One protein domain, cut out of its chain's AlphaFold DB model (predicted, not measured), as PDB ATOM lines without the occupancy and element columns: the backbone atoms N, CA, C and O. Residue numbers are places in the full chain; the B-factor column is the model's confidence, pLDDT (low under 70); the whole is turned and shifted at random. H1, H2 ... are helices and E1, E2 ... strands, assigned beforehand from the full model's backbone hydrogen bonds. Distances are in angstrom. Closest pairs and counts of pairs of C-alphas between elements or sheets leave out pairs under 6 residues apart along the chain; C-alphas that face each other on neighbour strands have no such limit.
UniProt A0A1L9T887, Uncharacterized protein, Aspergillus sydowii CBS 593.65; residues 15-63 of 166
ATOM      1  N   LEU A  15     124.465  -5.402  24.442       65.56
ATOM      2  CA  LEU A  15     125.625  -6.291  24.471       65.56
ATOM      3  C   LEU A  15     126.886  -5.612  23.929       65.56
ATOM      4  O   LEU A  15     127.991  -6.001  24.296       65.56
ATOM      5  N   GLY A  16     126.724  -4.620  23.052       54.19
ATOM      6  CA  GLY A  16     127.821  -3.891  22.421       54.19
ATOM      7  C   GLY A  16     127.349  -2.586  21.780       54.19
ATOM      8  O   GLY A  16     126.171  -2.447  21.441       54.19
ATOM      9  N   GLY A  17     128.272  -1.637  21.631       63.69
ATOM     10  CA  GLY A  17     127.983  -0.244  21.277       63.69
ATOM     11  C   GLY A  17     127.872   0.680  22.508       63.69
ATOM     12  O   GLY A  17     128.184   0.248  23.621       63.69
ATOM     13  N   PRO A  18     127.455   1.948  22.331       74.62
ATOM     14  CA  PRO A  18     127.005   2.542  21.072       74.62
ATOM     15  C   PRO A  18     128.158   2.749  20.086       74.62
ATOM     16  O   PRO A  18     129.180   3.351  20.414       74.62
ATOM     17  N   HIS A  19     127.985   2.255  18.863       69.75
ATOM     18  CA  HIS A  19     128.867   2.577  17.748       69.75
ATOM     19  C   HIS A  19     128.326   3.830  17.070       69.75
ATOM     20  O   HIS A  19     127.267   3.796  16.446       69.75
ATOM     21  N   VAL A  20     129.040   4.937  17.246       74.00
ATOM     22  CA  VAL A  20     128.687   6.243  16.688       74.00
ATOM     23  C   VAL A  20     129.349   6.367  15.320       74.00
ATOM     24  O   VAL A  20     130.571   6.286  15.213       74.00
ATOM     25  N   LEU A  21     128.539   6.511  14.275       66.81
ATOM     26  CA  LEU A  21     128.964   6.521  12.878       66.81
ATOM     27  C   LEU A  21     128.504   7.815  12.199       66.81
ATOM     28  O   LEU A  21     127.544   8.448  12.640       66.81
ATOM     29  N   PHE A  22     129.196   8.194  11.120       78.00
ATOM     30  CA  PHE A  22     128.852   9.351  10.280       78.00
ATOM     31  C   PHE A  22     128.618  10.630  11.101       78.00
ATOM     32  O   PHE A  22     127.559  11.254  11.029       78.00
ATOM     33  N   ASP A  23     129.604  10.961  11.937       80.56
ATOM     34  CA  ASP A  23     129.593  12.123  12.842       80.56
ATOM     35  C   ASP A  23     128.457  12.124  13.885       80.56
ATOM     36  O   ASP A  23     128.084  13.146  14.442       80.56
ATOM     37  N   GLY A  24     127.899  10.948  14.183       76.94
ATOM     38  CA  GLY A  24     126.834  10.796  15.174       76.94
ATOM     39  C   GLY A  24     125.423  10.937  14.626       76.94
ATOM     40  O   GLY A  24     124.467  10.832  15.390       76.94
ATOM     41  N   SER A  25     125.272  11.061  13.309       78.38
ATOM     42  CA  SER A  25     123.972  10.939  12.644       78.38
ATOM     43  C   SER A  25     123.367   9.537  12.749       78.38
ATOM     44  O   SER A  25     122.142   9.397  12.745       78.38
ATOM     45  N   PHE A  26     124.208   8.508  12.892       75.06
ATOM     46  CA  PHE A  26     123.796   7.111  12.962       75.06
ATOM     47  C   PHE A  26     124.456   6.404  14.146       75.06
ATOM     48  O   PHE A  26     125.681   6.399  14.287       75.06
ATOM     49  N   ILE A  27     123.644   5.784  15.001       76.00
ATOM     50  CA  ILE A  27     124.109   5.042  16.175       76.00
ATOM     51  C   ILE A  27     123.628   3.599  16.069       76.00
ATOM     52  O   ILE A  27     122.429   3.354  15.935       76.00
ATOM     53  N   LEU A  28     124.555   2.650  16.177       75.19
ATOM     54  CA  LEU A  28     124.256   1.221  16.169       75.19
ATOM     55  C   LEU A  28     124.573   0.584  17.526       75.19
ATOM     56  O   LEU A  28     125.671   0.730  18.068       75.19
ATOM     57  N   GLU A  29     123.616  -0.166  18.059       76.50
ATOM     58  CA  GLU A  29     123.756  -0.946  19.286       76.50
ATOM     59  C   GLU A  29     123.357  -2.397  19.033       76.50
ATOM     60  O   GLU A  29     122.342  -2.682  18.397       76.50
ATOM     61  N   PHE A  30     124.128  -3.325  19.585       72.69
ATOM     62  CA  PHE A  30     123.785  -4.741  19.605       72.69
ATOM     63  C   PHE A  30     123.069  -5.024  20.909       72.69
ATOM     64  O   PHE A  30     123.599  -4.719  21.973       72.69
ATOM     65  N   LEU A  31     121.879  -5.601  20.850       72.94
ATOM     66  CA  LEU A  31     121.074  -5.903  22.024       72.94
ATOM     67  C   LEU A  31     121.066  -7.407  22.287       72.94
ATOM     68  O   LEU A  31     121.158  -8.209  21.361       72.94
ATOM     69  N   GLN A  32     120.913  -7.792  23.552       73.81
ATOM     70  CA  GLN A  32     120.691  -9.193  23.910       73.81
ATOM     71  C   GLN A  32     119.332  -9.639  23.362       73.81
ATOM     72  O   GLN A  32     118.318  -9.104  23.805       73.81
ATOM     73  N   PRO A  33     119.249 -10.619  22.449       68.12
ATOM     74  CA  PRO A  33     117.953 -11.115  22.010       68.12
ATOM     75  C   PRO A  33     117.180 -11.691  23.202       68.12
ATOM     76  O   PRO A  33     117.736 -12.460  23.994       68.12
ATOM     77  N   SER A  34     115.910 -11.301  23.354       65.75
ATOM     78  CA  SER A  34     115.016 -11.948  24.319       65.75
ATOM     79  C   SER A  34     114.770 -13.395  23.877       65.75
ATOM     80  O   SER A  34     114.553 -13.608  22.681       65.75
ATOM     81  N   PRO A  35     114.721 -14.377  24.799       65.81
ATOM     82  CA  PRO A  35     114.353 -15.755  24.465       65.81
ATOM     83  C   PRO A  35     113.004 -15.880  23.737       65.81
ATOM     84  O   PRO A  35     112.776 -16.849  23.028       65.81
ATOM     85  N   GLU A  36     112.114 -14.896  23.895       66.88
ATOM     86  CA  GLU A  36     110.796 -14.859  23.247       66.88
ATOM     87  C   GLU A  36     110.839 -14.460  21.764       66.88
ATOM     88  O   GLU A  36     109.863 -14.680  21.050       66.88
ATOM     89  N   LEU A  37     111.935 -13.848  21.302       59.38
ATOM     90  CA  LEU A  37     112.057 -13.324  19.938       59.38
ATOM     91  C   LEU A  37     112.603 -14.349  18.935       59.38
ATOM     92  O   LEU A  37     112.575 -14.059  17.744       59.38
ATOM     93  N   ASP A  38     113.104 -15.498  19.407       60.78
ATOM     94  CA  ASP A  38     113.753 -16.533  18.580       60.78
ATOM     95  C   ASP A  38     114.761 -15.942  17.571       60.78
ATOM     96  O   ASP A  38     114.774 -16.259  16.385       60.78
ATOM     97  N   ALA A  39     115.572 -14.988  18.041       52.09
ATOM     98  CA  ALA A  39     116.484 -14.218  17.205       52.09
ATOM     99  C   ALA A  39     117.943 -14.491  17.583       52.09
ATOM    100  O   ALA A  39     118.333 -14.378  18.746       52.09
ATOM    101  N   SER A  40     118.764 -14.782  16.574       54.91
ATOM    102  CA  SER A  40     120.210 -14.991  16.725       54.91
ATOM    103  C   SER A  40     120.978 -13.684  16.970       54.91
ATOM    104  O   SER A  40     122.019 -13.689  17.627       54.91
ATOM    105  N   VAL A  41     120.469 -12.556  16.461       60.38
ATOM    106  CA  VAL A  41     121.044 -11.209  16.607       60.38
ATOM    107  C   VAL A  41     119.907 -10.194  16.720       60.38
ATOM    108  O   VAL A  41     118.911 -10.301  16.010       60.38
ATOM    109  N   LEU A  42     120.065  -9.190  17.587       64.19
ATOM    110  CA  LEU A  42     119.171  -8.038  17.667       64.19
ATOM    111  C   LEU A  42     120.005  -6.757  17.621       64.19
ATOM    112  O   LEU A  42     120.954  -6.603  18.389       64.19
ATOM    113  N   MET A  43     119.654  -5.846  16.720       74.19
ATOM    114  CA  MET A  43     120.319  -4.554  16.557       74.19
ATOM    115  C   MET A  43     119.314  -3.422  16.754       74.19
ATOM    116  O   MET A  43     118.169  -3.521  16.314       74.19
ATOM    117  N   ARG A  44     119.755  -2.330  17.380       76.62
ATOM    118  CA  ARG A  44     119.051  -1.049  17.399       76.62
ATOM    119  C   ARG A  44     119.862  -0.040  16.602       76.62
ATOM    120  O   ARG A  44     120.986   0.284  16.970       76.62
ATOM    121  N   ALA A  45     119.263   0.439  15.522       77.75
ATOM    122  CA  ALA A  45     119.788   1.511  14.698       77.75
ATOM    123  C   ALA A  45     119.013   2.795  15.010       77.75
ATOM    124  O   ALA A  45     117.786   2.815  14.923       77.75
ATOM    125  N   THR A  46     119.723   3.853  15.395       78.75
ATOM    126  CA  THR A  46     119.140   5.164  15.691       78.75
ATOM    127  C   THR A  46     119.649   6.178  14.681       78.75
ATOM    128  O   THR A  46     120.850   6.430  14.608       78.75
ATOM    129  N   TYR A  47     118.720   6.781  13.945       76.88
ATOM    130  CA  TYR A  47     118.967   7.964  13.129       76.88
ATOM    131  C   TYR A  47     118.663   9.202  13.973       76.88
ATOM    132  O   TYR A  47     117.531   9.378  14.430       76.88
ATOM    133  N   VAL A  48     119.671  10.036  14.231       80.69
ATOM    134  CA  VAL A  48     119.521  11.188  15.130       80.69
ATOM    135  C   VAL A  48     118.770  12.307  14.413       80.69
ATOM    136  O   VAL A  48     119.294  12.969  13.518       80.69
ATOM    137  N   GLY A  49     117.513  12.516  14.802       78.50
ATOM    138  CA  GLY A  49     116.669  13.568  14.237       78.50
ATOM    139  C   GLY A  49     117.286  14.961  14.402       78.50
ATOM    140  O   GLY A  49     117.831  15.285  15.454       78.50
ATOM    141  N   GLY A  50     117.189  15.786  13.358       77.94
ATOM    142  CA  GLY A  50     117.747  17.143  13.340       77.94
ATOM    143  C   GLY A  50     119.245  17.225  13.030       77.94
ATOM    144  O   GLY A  50     119.764  18.329  12.909       77.94
ATOM    145  N   HIS A  51     119.935  16.094  12.861       78.94
ATOM    146  CA  HIS A  51     121.331  16.074  12.431       78.94
ATOM    147  C   HIS A  51     121.455  16.455  10.944       78.94
ATOM    148  O   HIS A  51     120.703  15.950  10.109       78.94
ATOM    149  N   GLU A  52     122.428  17.301  10.588       83.56
ATOM    150  CA  GLU A  52     122.584  17.835   9.221       83.56
ATOM    151  C   GLU A  52     122.712  16.727   8.168       83.56
ATOM    152  O   GLU A  52     122.018  16.750   7.153       83.56
ATOM    153  N   ALA A  53     123.518  15.700   8.455       75.38
ATOM    154  CA  ALA A  53     123.660  14.536   7.582       75.38
ATOM    155  C   ALA A  53     122.323  13.826   7.279       75.38
ATOM    156  O   ALA A  53     122.113  13.409   6.144       75.38
ATOM    157  N   ILE A  54     121.391  13.722   8.238       70.50
ATOM    158  CA  ILE A  54     120.068  13.093   8.031       70.50
ATOM    159  C   ILE A  54     119.214  13.910   7.063       70.50
ATOM    160  O   ILE A  54     118.532  13.349   6.203       70.50
ATOM    161  N   SER A  55     119.307  15.237   7.146       75.25
ATOM    162  CA  SER A  55     118.633  16.155   6.225       75.25
ATOM    163  C   SER A  55     119.167  16.057   4.790       75.25
ATOM    164  O   SER A  55     118.464  16.435   3.856       75.25
ATOM    165  N   ALA A  56     120.374  15.515   4.596       73.19
ATOM    166  CA  ALA A  56     120.980  15.321   3.281       73.19
ATOM    167  C   ALA A  56     120.342  14.164   2.477       73.19
ATOM    168  O   ALA A  56     120.582  14.035   1.274       73.19
ATOM    169  N   GLY A  57     119.507  13.320   3.100       70.69
ATOM    170  CA  GLY A  57     118.778  12.249   2.413       70.69
ATOM    171  C   GLY A  57     119.708  11.298   1.649       70.69
ATOM    172  O   GLY A  57     120.544  10.630   2.246       70.69
ATOM    173  N   LYS A  58     119.595  11.250   0.314       65.56
ATOM    174  CA  LYS A  58     120.459  10.417  -0.555       65.56
ATOM    175  C   LYS A  58     121.926  10.860  -0.608       65.56
ATOM    176  O   LYS A  58     122.754  10.163  -1.174       65.56
ATOM    177  N   GLN A  59     122.240  12.029  -0.065       69.81
ATOM    178  CA  GLN A  59     123.610  12.520   0.087       69.81
ATOM    179  C   GLN A  59     124.148  12.261   1.498       69.81
ATOM    180  O   GLN A  59     125.239  12.712   1.837       69.81
ATOM    181  N   HIS A  60     123.385  11.559   2.344       73.62
ATOM    182  CA  HIS A  60     123.894  11.096   3.626       73.62
ATOM    183  C   HIS A  60     125.148  10.234   3.384       73.62
ATOM    184  O   HIS A  60     125.123   9.411   2.473       73.62
ATOM    185  N   PRO A  61     126.214  10.332   4.197       67.12
ATOM    186  CA  PRO A  61     127.427   9.522   4.019       67.12
ATOM    187  C   PRO A  61     127.174   7.999   4.017       67.12
ATOM    188  O   PRO A  61     127.827   7.247   3.310       67.12
ATOM    189  N   GLN A  62     126.162   7.537   4.757       65.44
ATOM    190  CA  GLN A  62     125.631   6.158   4.676       65.44
ATOM    191  C   GLN A  62     125.026   5.786   3.305       65.44
ATOM    192  O   GLN A  62     124.947   4.608   2.975       65.44
ATOM    193  N   SER A  63     124.550   6.761   2.531       58.06
ATOM    194  CA  SER A  63     123.939   6.566   1.211       58.06
ATOM    195  C   SER A  63     124.970   6.431   0.086       58.06
ATOM    196  O   SER A  63     124.575   6.059  -1.017       58.06
TER     197      SER A  63
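What this domain is: This is residues 15 to 63 of the 166 residues of an uncharacterized protein of Aspergillus sydowii CBS 593.65 (UniProt A0A1L9T887). A narrow sheet of three antiparallel strands side by side makes the body, with the loop of residues 32 to 41 at one end and the small helix H1 with the tail 56 to 63 at the other. The strands form a meander, each the antiparallel neighbour of the one before, in the order E1, E2, E3. The printed part has 49 residues with three named strands and then one named helix; the class is mostly strand, though under half of the residues are in named elements. The whole is loose, with a radius of gyration of the C-alphas of 13.2 A, and a rod spanning 38 by 17 by 16 A.

How they stand to each other: E1, residues 15 to 21, and E2, residues 26 to 31, form a hairpin at 172 degrees, with N 19 and O 28 within hydrogen-bond range at 2.9 A. E2 and E3, residues 42 to 47, form a second hairpin at 161 degrees, with N 29 and O 44 at 2.9 A and N 46 and O 27 at 2.8 A. E1 and E3 are the edge strands. H1, residues 52 to 55, is not on the sheet, but only just, with 4 pairs of C-alphas within 10 A. Its closest C-alphas to E3 are those of Ile 54 and Tyr 47, 7.3 A apart. H1 is apart from E1 and E2. H1 is too short for any O i to N i+4 pair; its one O i to N i+3 pair is within range.

Where its parts are: E1 begins at C-alpha 15 (125.625, -6.291, 24.471) and is 17.6 A long. E2 is 16.1 A long and E3 16.6 A, ending at C-alpha 47 (118.967, 7.964, 13.129). H1 ends at C-alpha 55 (118.633, 16.155, 6.225).

The domain as a whole: The C-alphas farthest apart, those of Pro 35 and Gln 59, are 38.5 A apart. The printed part has no cut and no long link. Mean pLDDT of the printed part is 70.8, and 20 residues are under 70, among them 33 to 42 and 61 to 63.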